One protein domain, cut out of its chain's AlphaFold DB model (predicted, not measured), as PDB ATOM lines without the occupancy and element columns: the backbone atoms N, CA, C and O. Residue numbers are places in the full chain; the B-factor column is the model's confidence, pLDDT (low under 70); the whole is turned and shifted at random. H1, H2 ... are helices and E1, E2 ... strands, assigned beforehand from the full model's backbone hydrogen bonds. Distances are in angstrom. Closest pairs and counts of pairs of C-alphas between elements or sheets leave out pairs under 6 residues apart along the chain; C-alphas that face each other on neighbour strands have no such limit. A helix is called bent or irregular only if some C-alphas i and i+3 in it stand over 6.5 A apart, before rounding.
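This is residues 149 to 177, 447 to 479 and 501 to 559 of the 842 residues of an uncharacterized protein of Periophthalmus magnuspinnatus (UniProt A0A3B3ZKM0). A small antiparallel sheet of three short strands, in the order E1, E2, E3, has H2 and the bent helix H3 gathered near the end where E1 ends and E2 begins, while residues 149 to 159 of H1 stick out as a free arm that adds to the length. H2 and the two arms of H3 only graze the sheet, as does the short H4 near E3, and residues 161 to 177 form a long stretch with no named element. The printed part has 121 residues, with four named helices and three named strands in the order H1, E1, E2, E3, H2, H3, H4. The class is mixed, helices and strands, though under half of the residues are in named elements. The whole is only just loose, close to compact, with a radius of gyration of the C-alphas of 16.7 A and spans of 59, 40 and 23 A.

E1 is residues 457 to 460, 10.4 A long, and starts at C-alpha 457 (33.153, 59.132, 141.691). E2 is residues 467 to 471, 13.4 A, and E3 is residues 507 to 511, 14.1 A. H2 is residues 514 to 523, 14.3 A. H3, residues 531 to 550, was assigned as one helix by its hydrogen bonds but is bent, with C-alphas 540 and 543 7.9 A apart; its arms are H3a, residues 531 to 540, 13.7 A, and H3b, residues 543 to 550, 10.8 A. H4 is residues 554 to 557, ending at C-alpha 557 (30.293, 58.568, 124.157). H1 is residues 149 to 160, 16.1 A, from C-alpha 149 (45.907, 92.623, 164.233).

E1 and E2 form an antiparallel hairpin, with N 459 and O 468 within hydrogen-bond range at 2.9 A. E2 and E3 are antiparallel too, with N 469 and O 509 at 2.8 A. Residues 450 to 451 pair antiparallel with residues 457 to 458 of E1. H3b grazes the sheet with residues 544 to 549; the closest C-alphas of E2 and H3b are those of Leu 467 and Ile 545, 7.2 A apart. H3a and H3b are about perpendicular, at 81 degrees. H2 and H3a, a helical hairpin, only just touch, with 3 pairs of C-alphas within 8 A, the closest those of Leu 521 and Arg 535, 6.3 A; they run opposite ways at a shallow tilt of 34.5 degrees, only just short of steep. H2 and H3b only just touch too, with 3 such pairs, the closest Val 514 and Thr 546, 5.9 A, at a steep tilt of 49 degrees, opposite ways. E3 and H4 are near each other, with 6 pairs of C-alphas within 10 A. H1 touches no helix and is not on the sheet. In H1, H2, H3a and H3b every O i to N i+4 pair is within hydrogen-bond range; H4 is too short for one.

The C-alphas farthest apart, those of Glu 149 and His 559, are 59.7 A apart. Residues 178 to 446 and 480 to 500 are not printed, with gaps of 21.9 A from C-alpha 177 to 447 and 14.5 A from C-alpha 479 to 501. Of the links printed whole, none is long. Mean pLDDT of the printed part is 81.5; 18 residues are under 70, among them 473 to 479 and 501 to 505.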
ATOM      1  N   GLU A 149      46.770  92.670 165.412       77.25
ATOM      2  CA  GLU A 149      45.907  92.623 164.233       77.25
ATOM      3  C   GLU A 149      46.399  91.567 163.241       77.25
ATOM      4  O   GLU A 149      45.609  90.730 162.816       77.25
ATOM      5  N   LYS A 150      47.708  91.501 162.952       69.88
ATOM      6  CA  LYS A 150      48.286  90.419 162.131       69.88
ATOM      7  C   LYS A 150      48.157  89.042 162.783       69.88
ATOM      8  O   LYS A 150      47.937  88.072 162.064       69.88
ATOM      9  N   ARG A 151      48.236  88.939 164.116       73.38
ATOM     10  CA  ARG A 151      47.974  87.690 164.852       73.38
ATOM     11  C   ARG A 151      46.511  87.281 164.705       73.38
ATOM     12  O   ARG A 151      46.265  86.179 164.246       73.38
ATOM     13  N   LYS A 152      45.565  88.177 165.004       79.50
ATOM     14  CA  LYS A 152      44.114  87.954 164.865       79.50
ATOM     15  C   LYS A 152      43.713  87.632 163.422       79.50
ATOM     16  O   LYS A 152      42.868  86.771 163.204       79.50
ATOM     17  N   TYR A 153      44.342  88.278 162.440       73.81
ATOM     18  CA  TYR A 153      44.157  87.986 161.021       73.81
ATOM     19  C   TYR A 153      44.678  86.591 160.663       73.81
ATOM     20  O   TYR A 153      43.932  85.803 160.099       73.81
ATOM     21  N   ALA A 154      45.912  86.242 161.046       70.50
ATOM     22  CA  ALA A 154      46.476  84.911 160.803       70.50
ATOM     23  C   ALA A 154      45.742  83.794 161.571       70.50
ATOM     24  O   ALA A 154      45.677  82.663 161.105       70.50
ATOM     25  N   GLU A 155      45.180  84.101 162.737       74.12
ATOM     26  CA  GLU A 155      44.375  83.195 163.559       74.12
ATOM     27  C   GLU A 155      42.988  82.963 162.945       74.12
ATOM     28  O   GLU A 155      42.570  81.813 162.827       74.12
ATOM     29  N   ARG A 156      42.338  84.014 162.422       73.56
ATOM     30  CA  ARG A 156      41.144  83.892 161.570       73.56
ATOM     31  C   ARG A 156      41.445  83.105 160.293       73.56
ATOM     32  O   ARG A 156      40.675  82.224 159.938       73.56
ATOM     33  N   LEU A 157      42.576  83.370 159.635       69.50
ATOM     34  CA  LEU A 157      42.985  82.654 158.423       69.50
ATOM     35  C   LEU A 157      43.200  81.156 158.705       69.50
ATOM     36  O   LEU A 157      42.755  80.329 157.924       69.50
ATOM     37  N   LYS A 158      43.783  80.807 159.863       73.12
ATOM     38  CA  LYS A 158      43.925  79.423 160.360       73.12
ATOM     39  C   LYS A 158      42.617  78.749 160.783       73.12
ATOM     40  O   LYS A 158      42.601  77.531 160.942       73.12
ATOM     41  N   GLN A 159      41.562  79.514 161.057       69.06
ATOM     42  CA  GLN A 159      40.220  78.977 161.300       69.06
ATOM     43  C   GLN A 159      39.500  78.736 159.970       69.06
ATOM     44  O   GLN A 159      38.924  77.671 159.793       69.06
ATOM     45  N   LEU A 160      39.618  79.675 159.025       65.19
ATOM     46  CA  LEU A 160      39.065  79.567 157.672       65.19
ATOM     47  C   LEU A 160      39.755  78.472 156.835       65.19
ATOM     48  O   LEU A 160      39.118  77.831 156.012       65.19
ATOM     49  N   SER A 161      41.045  78.209 157.076       66.69
ATOM     50  CA  SER A 161      41.818  77.142 156.422       66.69
ATOM     51  C   SER A 161      41.683  75.769 157.101       66.69
ATOM     52  O   SER A 161      42.606  74.954 157.015       66.69
ATOM     53  N   ARG A 162      40.611  75.522 157.861       73.38
ATOM     54  CA  ARG A 162      40.338  74.194 158.428       73.38
ATOM     55  C   ARG A 162      39.550  73.347 157.426       73.38
ATOM     56  O   ARG A 162      38.621  73.880 156.815       73.38
ATOM     57  N   PRO A 163      39.859  72.041 157.313       75.50
ATOM     58  CA  PRO A 163      38.945  71.088 156.704       75.50
ATOM     59  C   PRO A 163      37.549  71.225 157.317       75.50
ATOM     60  O   PRO A 163      37.411  71.423 158.527       75.50
ATOM     61  N   THR A 164      36.546  71.208 156.451       80.94
ATOM     62  CA  THR A 164      35.123  71.384 156.752       80.94
ATOM     63  C   THR A 164      34.363  70.327 155.935       80.94
ATOM     64  O   THR A 164      34.873  69.874 154.907       80.94
ATOM     65  N   GLU A 165      33.174  69.891 156.356       84.69
ATOM     66  CA  GLU A 165      32.332  69.073 155.469       84.69
ATOM     67  C   GLU A 165      31.980  69.862 154.201       84.69
ATOM     68  O   GLU A 165      31.808  71.082 154.257       84.69
ATOM     69  N   ASP A 166      31.914  69.194 153.043       84.31
ATOM     70  CA  ASP A 166      31.854  69.921 151.763       84.31
ATOM     71  C   ASP A 166      30.626  70.838 151.667       84.31
ATOM     72  O   ASP A 166      30.724  71.926 151.117       84.31
ATOM     73  N   LEU A 167      29.477  70.419 152.212       85.12
ATOM     74  CA  LEU A 167      28.229  71.192 152.177       85.12
ATOM     75  C   LEU A 167      28.189  72.335 153.212       85.12
ATOM     76  O   LEU A 167      27.399  73.261 153.051       85.12
ATOM     77  N   ASP A 168      29.066  72.301 154.221       83.38
ATOM     78  CA  ASP A 168      29.175  73.303 155.294       83.38
ATOM     79  C   ASP A 168      30.192  74.421 154.969       83.38
ATOM     80  O   ASP A 168      30.481  75.283 155.803       83.38
ATOM     81  N   CYS A 169      30.782  74.421 153.768       82.38
ATOM     82  CA  CYS A 169      31.715  75.464 153.343       82.38
ATOM     83  C   CYS A 169      30.969  76.743 152.915       82.38
ATOM     84  O   CYS A 169      30.058  76.704 152.096       82.38
ATOM     85  N   ASP A 170      31.395  77.905 153.414       75.44
ATOM     86  CA  ASP A 170      30.735  79.201 153.166       75.44
ATOM     87  C   ASP A 170      30.824  79.693 151.701       75.44
ATOM     88  O   ASP A 170      30.133  80.634 151.310       75.44
ATOM     89  N   ASP A 171      31.730  79.108 150.912       82.31
ATOM     90  CA  ASP A 171      32.223  79.612 149.626       82.31
ATOM     91  C   ASP A 171      31.993  78.642 148.444       82.31
ATOM     92  O   ASP A 171      32.843  78.482 147.568       82.31
ATOM     93  N   LEU A 172      30.829  77.980 148.408       85.88
ATOM     94  CA  LEU A 172      30.458  77.039 147.340       85.88
ATOM     95  C   LEU A 172      30.167  77.703 145.985       85.88
ATOM     96  O   LEU A 172      29.393  78.652 145.883       85.88
ATOM     97  N   GLN A 173      30.722  77.114 144.924       88.25
ATOM     98  CA  GLN A 173      30.413  77.408 143.517       88.25
ATOM     99  C   GLN A 173      29.613  76.252 142.892       88.25
ATOM    100  O   GLN A 173      29.743  75.115 143.350       88.25
ATOM    101  N   GLU A 174      28.800  76.492 141.855       87.75
ATOM    102  CA  GLU A 174      28.122  75.393 141.139       87.75
ATOM    103  C   GLU A 174      29.162  74.509 140.425       87.75
ATOM    104  O   GLU A 174      30.092  75.004 139.785       87.75
ATOM    105  N   LEU A 175      29.030  73.187 140.566       89.00
ATOM    106  CA  LEU A 175      29.883  72.222 139.872       89.00
ATOM    107  C   LEU A 175      29.422  72.086 138.410       89.00
ATOM    108  O   LEU A 175      28.212  72.032 138.173       89.00
ATOM    109  N   PRO A 176      30.342  71.985 137.433       91.25
ATOM    110  CA  PRO A 176      29.964  71.822 136.034       91.25
ATOM    111  C   PRO A 176      29.151  70.541 135.810       91.25
ATOM    112  O   PRO A 176      29.333  69.523 136.491       91.25
ATOM    113  N   ARG A 177      28.241  70.602 134.835       86.56
ATOM    114  CA  ARG A 177      27.384  69.483 134.432       86.56
ATOM    115  C   ARG A 177      28.109  68.687 133.332       86.56
ATOM    116  O   ARG A 177      28.395  69.283 132.298       86.56
ATOM    117  N   LEU A 447      41.146  52.645 140.491       69.75
ATOM    118  CA  LEU A 447      40.553  53.449 141.570       69.75
ATOM    119  C   LEU A 447      40.071  54.827 141.078       69.75
ATOM    120  O   LEU A 447      40.735  55.457 140.255       69.75
ATOM    121  N   PRO A 448      38.966  55.367 141.630       83.50
ATOM    122  CA  PRO A 448      38.526  56.714 141.295       83.50
ATOM    123  C   PRO A 448      39.485  57.759 141.885       83.50
ATOM    124  O   PRO A 448      39.915  57.655 143.036       83.50
ATOM    125  N   LEU A 449      39.739  58.827 141.126       85.88
ATOM    126  CA  LEU A 449      40.546  59.990 141.519       85.88
ATOM    127  C   LEU A 449      40.024  60.672 142.796       85.88
ATOM    128  O   LEU A 449      40.783  61.310 143.523       85.88
ATOM    129  N   GLY A 450      38.723  60.568 143.066       86.94
ATOM    130  CA  GLY A 450      38.089  61.117 144.259       86.94
ATOM    131  C   GLY A 450      36.572  61.198 144.124       86.94
ATOM    132  O   GLY A 450      35.983  60.602 143.218       86.94
ATOM    133  N   ARG A 451      35.944  61.951 145.036       89.00
ATOM    134  CA  ARG A 451      34.506  62.253 145.025       89.00
ATOM    135  C   ARG A 451      34.250  63.743 145.247       89.00
ATOM    136  O   ARG A 451      35.043  64.403 145.916       89.00
ATOM    137  N   ASP A 452      33.150  64.251 144.701       89.69
ATOM    138  CA  ASP A 452      32.670  65.617 144.949       89.69
ATOM    139  C   ASP A 452      31.684  65.687 146.138       89.69
ATOM    140  O   ASP A 452      31.399  64.675 146.789       89.69
ATOM    141  N   ARG A 453      31.121  66.877 146.409       88.81
ATOM    142  CA  ARG A 453      30.090  67.075 147.451       88.81
ATOM    143  C   ARG A 453      28.770  66.325 147.220       88.81
ATOM    144  O   ARG A 453      27.929  66.321 148.114       88.81
ATOM    145  N   TRP A 454      28.577  65.716 146.049       85.00
ATOM    146  CA  TRP A 454      27.432  64.864 145.706       85.00
ATOM    147  C   TRP A 454      27.812  63.374 145.664       85.00
ATOM    148  O   TRP A 454      27.066  62.565 145.124       85.00
ATOM    149  N   PHE A 455      28.973  63.012 146.226       85.88
ATOM    150  CA  PHE A 455      29.528  61.654 146.287       85.88
ATOM    151  C   PHE A 455      29.843  60.995 144.930       85.88
ATOM    152  O   PHE A 455      30.277  59.839 144.922       85.88
ATOM    153  N   ARG A 456      29.714  61.717 143.806       89.00
ATOM    154  CA  ARG A 456      29.984  61.196 142.455       89.00
ATOM    155  C   ARG A 456      31.461  60.833 142.328       89.00
ATOM    156  O   ARG A 456      32.312  61.628 142.729       89.00
ATOM    157  N   LYS A 457      31.776  59.648 141.803       90.31
ATOM    158  CA  LYS A 457      33.153  59.132 141.691       90.31
ATOM    159  C   LYS A 457      33.748  59.574 140.353       90.31
ATOM    160  O   LYS A 457      33.094  59.458 139.324       90.31
ATOM    161  N   TYR A 458      34.973  60.091 140.361       91.44
ATOM    162  CA  TYR A 458      35.640  60.594 139.153       91.44
ATOM    163  C   TYR A 458      36.715  59.609 138.694       91.44
ATOM    164  O   TYR A 458      37.564  59.229 139.497       91.44
ATOM    165  N   TRP A 459      36.710  59.231 137.418       90.56
ATOM    166  CA  TRP A 459      37.566  58.179 136.864       90.56
ATOM    167  C   TRP A 459      38.356  58.679 135.649       90.56
ATOM    168  O   TRP A 459      37.804  59.330 134.762       90.56
ATOM    169  N   LEU A 460      39.645  58.342 135.592       87.12
ATOM    170  CA  LEU A 460      40.511  58.559 134.432       87.12
ATOM    171  C   LEU A 460      41.027  57.195 133.977       87.12
ATOM    172  O   LEU A 460      41.874  56.604 134.643       87.12
ATOM    173  N   LEU A 461      40.482  56.706 132.867       84.62
ATOM    174  CA  LEU A 461      40.678  55.344 132.378       84.62
ATOM    175  C   LEU A 461      41.651  55.374 131.190       84.62
ATOM    176  O   LEU A 461      41.302  55.953 130.162       84.62
ATOM    177  N   PRO A 462      42.874  54.823 131.310       77.38
ATOM    178  CA  PRO A 462      43.880  54.832 130.248       77.38
ATOM    179  C   PRO A 462      43.424  54.299 128.884       77.38
ATOM    180  O   PRO A 462      43.975  54.735 127.874       77.38
ATOM    181  N   SER A 463      42.454  53.379 128.826       76.81
ATOM    182  CA  SER A 463      41.859  52.888 127.570       76.81
ATOM    183  C   SER A 463      40.976  53.914 126.848       76.81
ATOM    184  O   SER A 463      40.669  53.717 125.675       76.81
ATOM    185  N   GLN A 464      40.572  54.999 127.517       85.62
ATOM    186  CA  GLN A 464      39.560  55.940 127.039       85.62
ATOM    187  C   GLN A 464      40.073  57.377 126.908       85.62
ATOM    188  O   GLN A 464      41.055  57.787 127.523       85.62
ATOM    189  N   SER A 465      39.349  58.175 126.119       85.94
ATOM    190  CA  SER A 465      39.717  59.554 125.768       85.94
ATOM    191  C   SER A 465      38.978  60.633 126.582       85.94
ATOM    192  O   SER A 465      38.906  61.785 126.164       85.94
ATOM    193  N   ALA A 466      38.408  60.289 127.744       89.94
ATOM    194  CA  ALA A 466      37.563  61.187 128.539       89.94
ATOM    195  C   ALA A 466      37.783  61.068 130.061       89.94
ATOM    196  O   ALA A 466      38.281  60.061 130.567       89.94
ATOM    197  N   LEU A 467      37.374  62.107 130.800       90.94
ATOM    198  CA  LEU A 467      37.271  62.089 132.265       90.94
ATOM    199  C   LEU A 467      35.841  61.686 132.650       90.94
ATOM    200  O   LEU A 467      34.913  62.476 132.468       90.94
ATOM    201  N   PHE A 468      35.659  60.481 133.184       91.75
ATOM    202  CA  PHE A 468      34.340  59.943 133.523       91.75
ATOM    203  C   PHE A 468      33.893  60.330 134.932       91.75
ATOM    204  O   PHE A 468      34.700  60.549 135.839       91.75
ATOM    205  N   VAL A 469      32.576  60.385 135.112       92.19
ATOM    206  CA  VAL A 469      31.896  60.652 136.376       92.19
ATOM    207  C   VAL A 469      30.810  59.599 136.567       92.19
ATOM    208  O   VAL A 469      29.837  59.544 135.816       92.19
ATOM    209  N   GLU A 470      30.984  58.769 137.586       90.31
ATOM    210  CA  GLU A 470      30.048  57.732 137.996       90.31
ATOM    211  C   GLU A 470      29.150  58.272 139.119       90.31
ATOM    212  O   GLU A 470      29.609  58.652 140.203       90.31
ATOM    213  N   GLU A 471      27.850  58.307 138.853       86.25
ATOM    214  CA  GLU A 471      26.799  58.649 139.803       86.25
ATOM    215  C   GLU A 471      26.153  57.349 140.303       86.25
ATOM    216  O   GLU A 471      25.227  56.802 139.705       86.25
ATOM    217  N   ASP A 472      26.715  56.843 141.399       76.00
ATOM    218  CA  ASP A 472      26.302  55.635 142.112       76.00
ATOM    219  C   ASP A 472      25.637  56.027 143.439       76.00
ATOM    220  O   ASP A 472      26.252  56.677 144.288       76.00
ATOM    221  N   THR A 473      24.369  55.648 143.612       65.88
ATOM    222  CA  THR A 473      23.594  55.926 144.830       65.88
ATOM    223  C   THR A 473      23.672  54.806 145.871       65.88
ATOM    224  O   THR A 473      23.056  54.921 146.933       65.88
ATOM    225  N   PHE A 474      24.388  53.710 145.601       62.53
ATOM    226  CA  PHE A 474      24.458  52.566 146.502       62.53
ATOM    227  C   PHE A 474      25.121  52.944 147.837       62.53
ATOM    228  O   PHE A 474      26.240  53.453 147.900       62.53
ATOM    229  N   GLY A 475      24.402  52.703 148.936       57.72
ATOM    230  CA  GLY A 475      24.852  53.043 150.287       57.72
ATOM    231  C   GLY A 475      24.709  54.518 150.689       57.72
ATOM    232  O   GLY A 475      25.074  54.851 151.816       57.72
ATOM    233  N   LEU A 476      24.160  55.396 149.837       63.69
ATOM    234  CA  LEU A 476      23.780  56.754 150.245       63.69
ATOM    235  C   LEU A 476      22.441  56.742 150.999       63.69
ATOM    236  O   LEU A 476      21.504  56.035 150.625       63.69
ATOM    237  N   THR A 477      22.327  57.556 152.049       58.62
ATOM    238  CA  THR A 477      21.048  57.801 152.732       58.62
ATOM    239  C   THR A 477      20.242  58.890 152.016       58.62
ATOM    240  O   THR A 477      20.780  59.680 151.241       58.62
ATOM    241  N   ALA A 478      18.926  58.941 152.249       56.94
ATOM    242  CA  ALA A 478      18.015  59.834 151.517       56.94
ATOM    243  C   ALA A 478      18.288  61.343 151.725       56.94
ATOM    244  O   ALA A 478      17.854  62.159 150.920       56.94
ATOM    245  N   ASP A 479      19.010  61.704 152.785       54.09
ATOM    246  CA  ASP A 479      19.513  63.046 153.100       54.09
ATOM    247  C   ASP A 479      20.877  63.368 152.455       54.09
ATOM    248  O   ASP A 479      21.238  64.539 152.350       54.09
ATOM    249  N   LEU A 501      16.700  48.716 150.057       38.69
ATOM    250  CA  LEU A 501      17.818  49.180 149.237       38.69
ATOM    251  C   LEU A 501      17.296  49.551 147.846       38.69
ATOM    252  O   LEU A 501      16.917  48.684 147.060       38.69
ATOM    253  N   HIS A 502      17.299  50.847 147.530       40.59
ATOM    254  CA  HIS A 502      17.111  51.317 146.160       40.59
ATOM    255  C   HIS A 502      18.385  51.046 145.349       40.59
ATOM    256  O   HIS A 502      19.259  51.903 145.227       40.59
ATOM    257  N   LEU A 503      18.480  49.834 144.798       45.94
ATOM    258  CA  LEU A 503      19.479  49.434 143.806       45.94
ATOM    259  C   LEU A 503      19.173  50.106 142.454       45.94
ATOM    260  O   LEU A 503      18.697  49.475 141.513       45.94
ATOM    261  N   ILE A 504      19.413  51.415 142.383       57.25
ATOM    262  CA  ILE A 504      19.499  52.147 141.118       57.25
ATOM    263  C   ILE A 504      20.875  51.831 140.524       57.25
ATOM    264  O   ILE A 504      21.888  51.995 141.201       57.25
ATOM    265  N   ALA A 505      20.910  51.359 139.279       64.38
ATOM    266  CA  ALA A 505      22.163  51.066 138.592       64.38
ATOM    267  C   ALA A 505      23.009  52.345 138.379       64.38
ATOM    268  O   ALA A 505      22.431  53.418 138.164       64.38
ATOM    269  N   PRO A 506      24.353  52.254 138.414       75.19
ATOM    270  CA  PRO A 506      25.230  53.420 138.329       75.19
ATOM    271  C   PRO A 506      25.041  54.165 137.005       75.19
ATOM    272  O   PRO A 506      24.987  53.564 135.928       75.19
ATOM    273  N   ARG A 507      24.949  55.495 137.083       85.25
ATOM    274  CA  ARG A 507      24.775  56.367 135.916       85.25
ATOM    275  C   ARG A 507      26.109  56.976 135.516       85.25
ATOM    276  O   ARG A 507      26.799  57.571 136.342       85.25
ATOM    277  N   TRP A 508      26.448  56.865 134.237       90.50
ATOM    278  CA  TRP A 508      27.731  57.314 133.713       90.50
ATOM    279  C   TRP A 508      27.604  58.624 132.939       90.50
ATOM    280  O   TRP A 508      26.720  58.804 132.101       90.50
ATOM    281  N   TRP A 509      28.524  59.535 133.232       91.94
ATOM    282  CA  TRP A 509      28.679  60.832 132.588       91.94
ATOM    283  C   TRP A 509      30.167  61.062 132.261       91.94
ATOM    284  O   TRP A 509      31.031  60.360 132.789       91.94
ATOM    285  N   PHE A 510      30.497  62.047 131.427       93.00
ATOM    286  CA  PHE A 510      31.878  62.359 131.051       93.00
ATOM    287  C   PHE A 510      32.122  63.855 130.796       93.00
ATOM    288  O   PHE A 510      31.200  64.638 130.552       93.00
ATOM    289  N   PHE A 511      33.394  64.247 130.835       92.25
ATOM    290  CA  PHE A 511      33.889  65.522 130.325       92.25
ATOM    291  C   PHE A 511      34.858  65.279 129.163       92.25
ATOM    292  O   PHE A 511      35.812  64.515 129.302       92.25
ATOM    293  N   SER A 512      34.606  65.968 128.049       90.56
ATOM    294  CA  SER A 512      35.368  65.940 126.791       90.56
ATOM    295  C   SER A 512      36.372  67.092 126.637       90.56
ATOM    296  O   SER A 512      37.374  66.950 125.946       90.56
ATOM    297  N   SER A 513      36.137  68.236 127.293       90.75
ATOM    298  CA  SER A 513      36.922  69.468 127.105       90.75
ATOM    299  C   SER A 513      37.817  69.823 128.295       90.75
ATOM    300  O   SER A 513      37.409  69.750 129.459       90.75
ATOM    301  N   VAL A 514      39.020  70.319 127.989       91.31
ATOM    302  CA  VAL A 514      39.961  70.908 128.958       91.31
ATOM    303  C   VAL A 514      39.339  72.107 129.688       91.31
ATOM    304  O   VAL A 514      39.575  72.282 130.881       91.31
ATOM    305  N   ASP A 515      38.468  72.885 129.037       90.88
ATOM    306  CA  ASP A 515      37.768  74.005 129.685       90.88
ATOM    307  C   ASP A 515      36.825  73.523 130.802       90.88
ATOM    308  O   ASP A 515      36.691  74.176 131.840       90.88
ATOM    309  N   HIS A 516      36.215  72.343 130.639       90.38
ATOM    310  CA  HIS A 516      35.395  71.724 131.681       90.38
ATOM    311  C   HIS A 516      36.243  71.194 132.847       90.38
ATOM    312  O   HIS A 516      35.814  71.305 133.998       90.38
ATOM    313  N   LEU A 517      37.461  70.695 132.587       92.25
ATOM    314  CA  LEU A 517      38.429  70.353 133.638       92.25
ATOM    315  C   LEU A 517      38.844  71.596 134.440       92.25
ATOM    316  O   LEU A 517      38.838  71.559 135.668       92.25
ATOM    317  N   GLU A 518      39.166  72.707 133.773       93.31
ATOM    318  CA  GLU A 518      39.531  73.959 134.450       93.31
ATOM    319  C   GLU A 518      38.363  74.554 135.247       93.31
ATOM    320  O   GLU A 518      38.578  75.091 136.336       93.31
ATOM    321  N   LEU A 519      37.129  74.443 134.747       93.25
ATOM    322  CA  LEU A 519      35.925  74.869 135.464       93.25
ATOM    323  C   LEU A 519      35.652  73.982 136.691       93.25
ATOM    324  O   LEU A 519      35.390  74.498 137.775       93.25
ATOM    325  N   LEU A 520      35.803  72.659 136.568       93.50
ATOM    326  CA  LEU A 520      35.706  71.718 137.691       93.50
ATOM    327  C   LEU A 520      36.771  72.007 138.760       93.50
ATOM    328  O   LEU A 520      36.462  72.085 139.951       93.50
ATOM    329  N   LEU A 521      38.017  72.231 138.332       92.56
ATOM    330  CA  LEU A 521      39.130  72.623 139.198       92.56
ATOM    331  C   LEU A 521      38.916  73.978 139.878       92.56
ATOM    332  O   LEU A 521      39.490  74.205 140.942       92.56
ATOM    333  N   GLN A 522      38.114  74.878 139.310       92.12
ATOM    334  CA  GLN A 522      37.705  76.116 139.974       92.12
ATOM    335  C   GLN A 522      36.614  75.848 141.020       92.12
ATOM    336  O   GLN A 522      36.811  76.230 142.177       92.12
ATOM    337  N   SER A 523      35.548  75.126 140.650       92.75
ATOM    338  CA  SER A 523      34.348  74.930 141.477       92.75
ATOM    339  C   SER A 523      34.501  74.010 142.700       92.75
ATOM    340  O   SER A 523      33.702  74.123 143.635       92.75
ATOM    341  N   LEU A 524      35.482  73.096 142.716       92.38
ATOM    342  CA  LEU A 524      35.757  72.199 143.855       92.38
ATOM    343  C   LEU A 524      36.375  72.960 145.039       92.38
ATOM    344  O   LEU A 524      37.424  73.592 144.894       92.38
ATOM    345  N   ASN A 525      35.787  72.879 146.233       88.19
ATOM    346  CA  ASN A 525      36.239  73.664 147.380       88.19
ATOM    347  C   ASN A 525      37.512  73.061 148.029       88.19
ATOM    348  O   ASN A 525      37.491  71.910 148.472       88.19
ATOM    349  N   PRO A 526      38.622  73.817 148.166       84.25
ATOM    350  CA  PRO A 526      39.865  73.317 148.766       84.25
ATOM    351  C   PRO A 526      39.790  73.080 150.289       84.25
ATOM    352  O   PRO A 526      40.759  72.586 150.865       84.25
ATOM    353  N   ARG A 527      38.678  73.433 150.953       82.75
ATOM    354  CA  ARG A 527      38.392  73.139 152.370       82.75
ATOM    355  C   ARG A 527      37.564  71.864 152.568       82.75
ATOM    356  O   ARG A 527      37.569  71.333 153.676       82.75
ATOM    357  N   GLY A 528      36.843  71.408 151.541       85.00
ATOM    358  CA  GLY A 528      35.902  70.291 151.646       85.00
ATOM    359  C   GLY A 528      36.611  68.958 151.884       85.00
ATOM    360  O   GLY A 528      37.610  68.662 151.225       85.00
ATOM    361  N   HIS A 529      36.121  68.145 152.820       80.19
ATOM    362  CA  HIS A 529      36.711  66.848 153.160       80.19
ATOM    363  C   HIS A 529      36.856  65.865 151.985       80.19
ATOM    364  O   HIS A 529      37.839  65.122 151.962       80.19
ATOM    365  N   ARG A 530      35.934  65.856 151.013       87.62
ATOM    366  CA  ARG A 530      36.041  65.017 149.799       87.62
ATOM    367  C   ARG A 530      36.576  65.836 148.626       87.62
ATOM    368  O   ARG A 530      37.492  65.393 147.930       87.62
ATOM    369  N   GLU A 531      36.096  67.072 148.478       90.06
ATOM    370  CA  GLU A 531      36.462  67.930 147.344       90.06
ATOM    371  C   GLU A 531      37.930  68.358 147.332       90.06
ATOM    372  O   GLU A 531      38.513  68.453 146.255       90.06
ATOM    373  N   SER A 532      38.564  68.559 148.492       85.12
ATOM    374  CA  SER A 532      40.002  68.857 148.553       85.12
ATOM    375  C   SER A 532      40.858  67.682 148.072       85.12
ATOM    376  O   SER A 532      41.857  67.901 147.388       85.12
ATOM    377  N   GLY A 533      40.437  66.442 148.351       83.69
ATOM    378  CA  GLY A 533      41.093  65.225 147.870       83.69
ATOM    379  C   GLY A 533      40.950  65.054 146.357       83.69
ATOM    380  O   GLY A 533      41.955  64.908 145.662       83.69
ATOM    381  N   LEU A 534      39.722  65.174 145.835       89.38
ATOM    382  CA  LEU A 534      39.467  65.155 144.390       89.38
ATOM    383  C   LEU A 534      40.205  66.296 143.668       89.38
ATOM    384  O   LEU A 534      40.774  66.088 142.599       89.38
ATOM    385  N   ARG A 535      40.255  67.494 144.262       90.19
ATOM    386  CA  ARG A 535      40.996  68.640 143.722       90.19
ATOM    387  C   ARG A 535      42.507  68.412 143.744       90.19
ATOM    388  O   ARG A 535      43.153  68.781 142.766       90.19
ATOM    389  N   GLU A 536      43.087  67.800 144.786       83.50
ATOM    390  CA  GLU A 536      44.509  67.411 144.758       83.50
ATOM    391  C   GLU A 536      44.753  66.386 143.643       83.50
ATOM    392  O   GLU A 536      45.686  66.563 142.870       83.50
ATOM    393  N   ALA A 537      43.899  65.366 143.495       83.81
ATOM    394  CA  ALA A 537      44.038  64.343 142.456       83.81
ATOM    395  C   ALA A 537      43.931  64.912 141.027       83.81
ATOM    396  O   ALA A 537      44.819  64.678 140.209       83.81
ATOM    397  N   LEU A 538      42.911  65.728 140.737       88.88
ATOM    398  CA  LEU A 538      42.737  66.371 139.428       88.88
ATOM    399  C   LEU A 538      43.858  67.372 139.116       88.88
ATOM    400  O   LEU A 538      44.325  67.419 137.981       88.88
ATOM    401  N   LEU A 539      44.339  68.143 140.102       85.12
ATOM    402  CA  LEU A 539      45.540  68.971 139.927       85.12
ATOM    403  C   LEU A 539      46.784  68.108 139.708       85.12
ATOM    404  O   LEU A 539      47.664  68.494 138.938       85.12
ATOM    405  N   ASN A 540      46.864  66.955 140.376       79.00
ATOM    406  CA  ASN A 540      48.022  66.083 140.302       79.00
ATOM    407  C   ASN A 540      48.161  65.394 138.940       79.00
ATOM    408  O   ASN A 540      49.290  65.227 138.476       79.00
ATOM    409  N   GLU A 541      47.030  65.052 138.322       79.69
ATOM    410  CA  GLU A 541      46.904  64.363 137.034       79.69
ATOM    411  C   GLU A 541      46.654  65.307 135.847       79.69
ATOM    412  O   GLU A 541      46.626  64.863 134.700       79.69
ATOM    413  N   ARG A 542      46.508  66.616 136.096       85.75
ATOM    414  CA  ARG A 542      46.101  67.643 135.118       85.75
ATOM    415  C   ARG A 542      46.811  67.546 133.766       85.75
ATOM    416  O   ARG A 542      46.169  67.714 132.738       85.75
ATOM    417  N   ALA A 543      48.117  67.271 133.751       82.12
ATOM    418  CA  ALA A 543      48.874  67.114 132.509       82.12
ATOM    419  C   ALA A 543      48.429  65.882 131.696       82.12
ATOM    420  O   ALA A 543      48.214  66.005 130.493       82.12
ATOM    421  N   ARG A 544      48.227  64.724 132.348       82.50
ATOM    422  CA  ARG A 544      47.717  63.503 131.701       82.50
ATOM    423  C   ARG A 544      46.282  63.707 131.218       82.50
ATOM    424  O   ARG A 544      46.004  63.408 130.063       82.50
ATOM    425  N   ILE A 545      45.410  64.277 132.057       86.75
ATOM    426  CA  ILE A 545      44.011  64.552 131.686       86.75
ATOM    427  C   ILE A 545      43.956  65.492 130.471       86.75
ATOM    428  O   ILE A 545      43.264  65.185 129.511       86.75
ATOM    429  N   THR A 546      44.721  66.588 130.455       88.06
ATOM    430  CA  THR A 546      44.751  67.517 129.310       88.06
ATOM    431  C   THR A 546      45.167  66.830 128.006       88.06
ATOM    432  O   THR A 546      44.523  67.065 126.988       88.06
ATOM    433  N   THR A 547      46.185  65.962 128.017       86.69
ATOM    434  CA  THR A 547      46.580  65.195 126.819       86.69
ATOM    435  C   THR A 547      45.482  64.226 126.374       86.69
ATOM    436  O   THR A 547      45.167  64.170 125.192       86.69
ATOM    437  N   VAL A 548      44.860  63.505 127.313       85.62
ATOM    438  CA  VAL A 548      43.762  62.561 127.035       85.62
ATOM    439  C   VAL A 548      42.551  63.282 126.423       85.62
ATOM    440  O   VAL A 548      42.015  62.830 125.412       85.62
ATOM    441  N   LEU A 549      42.176  64.446 126.965       88.81
ATOM    442  CA  LEU A 549      41.065  65.262 126.460       88.81
ATOM    443  C   LEU A 549      41.365  65.940 125.111       88.81
ATOM    444  O   LEU A 549      40.448  66.173 124.331       88.81
ATOM    445  N   GLN A 550      42.633  66.213 124.781       87.19
ATOM    446  CA  GLN A 550      43.020  66.675 123.435       87.19
ATOM    447  C   GLN A 550      42.786  65.615 122.348       87.19
ATOM    448  O   GLN A 550      42.666  65.966 121.177       87.19
ATOM    449  N   THR A 551      42.694  64.340 122.734       85.06
ATOM    450  CA  THR A 551      42.333  63.208 121.866       85.06
ATOM    451  C   THR A 551      40.879  62.745 122.046       85.06
ATOM    452  O   THR A 551      40.536  61.646 121.618       85.06
ATOM    453  N   CYS A 552      40.019  63.545 122.689       84.31
ATOM    454  CA  CYS A 552      38.622  63.179 122.926       84.31
ATOM    455  C   CYS A 552      37.766  63.300 121.660       84.31
ATOM    456  O   CYS A 552      37.583  64.391 121.116       84.31
ATOM    457  N   GLU A 553      37.168  62.188 121.239       84.12
ATOM    458  CA  GLU A 553      36.130  62.160 120.208       84.12
ATOM    459  C   GLU A 553      34.766  61.960 120.874       84.12
ATOM    460  O   GLU A 553      34.339  60.839 121.141       84.12
ATOM    461  N   GLU A 554      34.074  63.067 121.158       81.62
ATOM    462  CA  GLU A 554      32.812  63.091 121.917       81.62
ATOM    463  C   GLU A 554      31.715  62.179 121.331       81.62
ATOM    464  O   GLU A 554      30.917  61.609 122.075       81.62
ATOM    465  N   SER A 555      31.732  61.944 120.013       82.50
ATOM    466  CA  SER A 555      30.849  60.997 119.319       82.50
ATOM    467  C   SER A 555      30.926  59.560 119.849       82.50
ATOM    468  O   SER A 555      29.907  58.874 119.831       82.50
ATOM    469  N   LYS A 556      32.080  59.120 120.375       83.69
ATOM    470  CA  LYS A 556      32.272  57.773 120.952       83.69
ATOM    471  C   LYS A 556      31.463  57.538 122.230       83.69
ATOM    472  O   LYS A 556      31.213  56.399 122.599       83.69
ATOM    473  N   TYR A 557      31.039  58.613 122.897       86.81
ATOM    474  CA  TYR A 557      30.293  58.568 124.157       86.81
ATOM    475  C   TYR A 557      28.935  59.289 124.054       86.81
ATOM    476  O   TYR A 557      28.297  59.564 125.071       86.81
ATOM    477  N   SER A 558      28.505  59.644 122.838       81.81
ATOM    478  CA  SER A 558      27.275  60.393 122.536       81.81
ATOM    479  C   SER A 558      26.573  59.833 121.292       81.81
ATOM    480  O   SER A 558      26.302  60.546 120.322       81.81
ATOM    481  N   HIS A 559      26.293  58.530 121.306       74.69
ATOM    482  CA  HIS A 559      25.572  57.837 120.242       74.69
ATOM    483  C   HIS A 559      24.110  58.316 120.165       74.69
ATOM    484  O   HIS A 559      23.274  57.950 120.989       74.69
TER     485      HIS A 559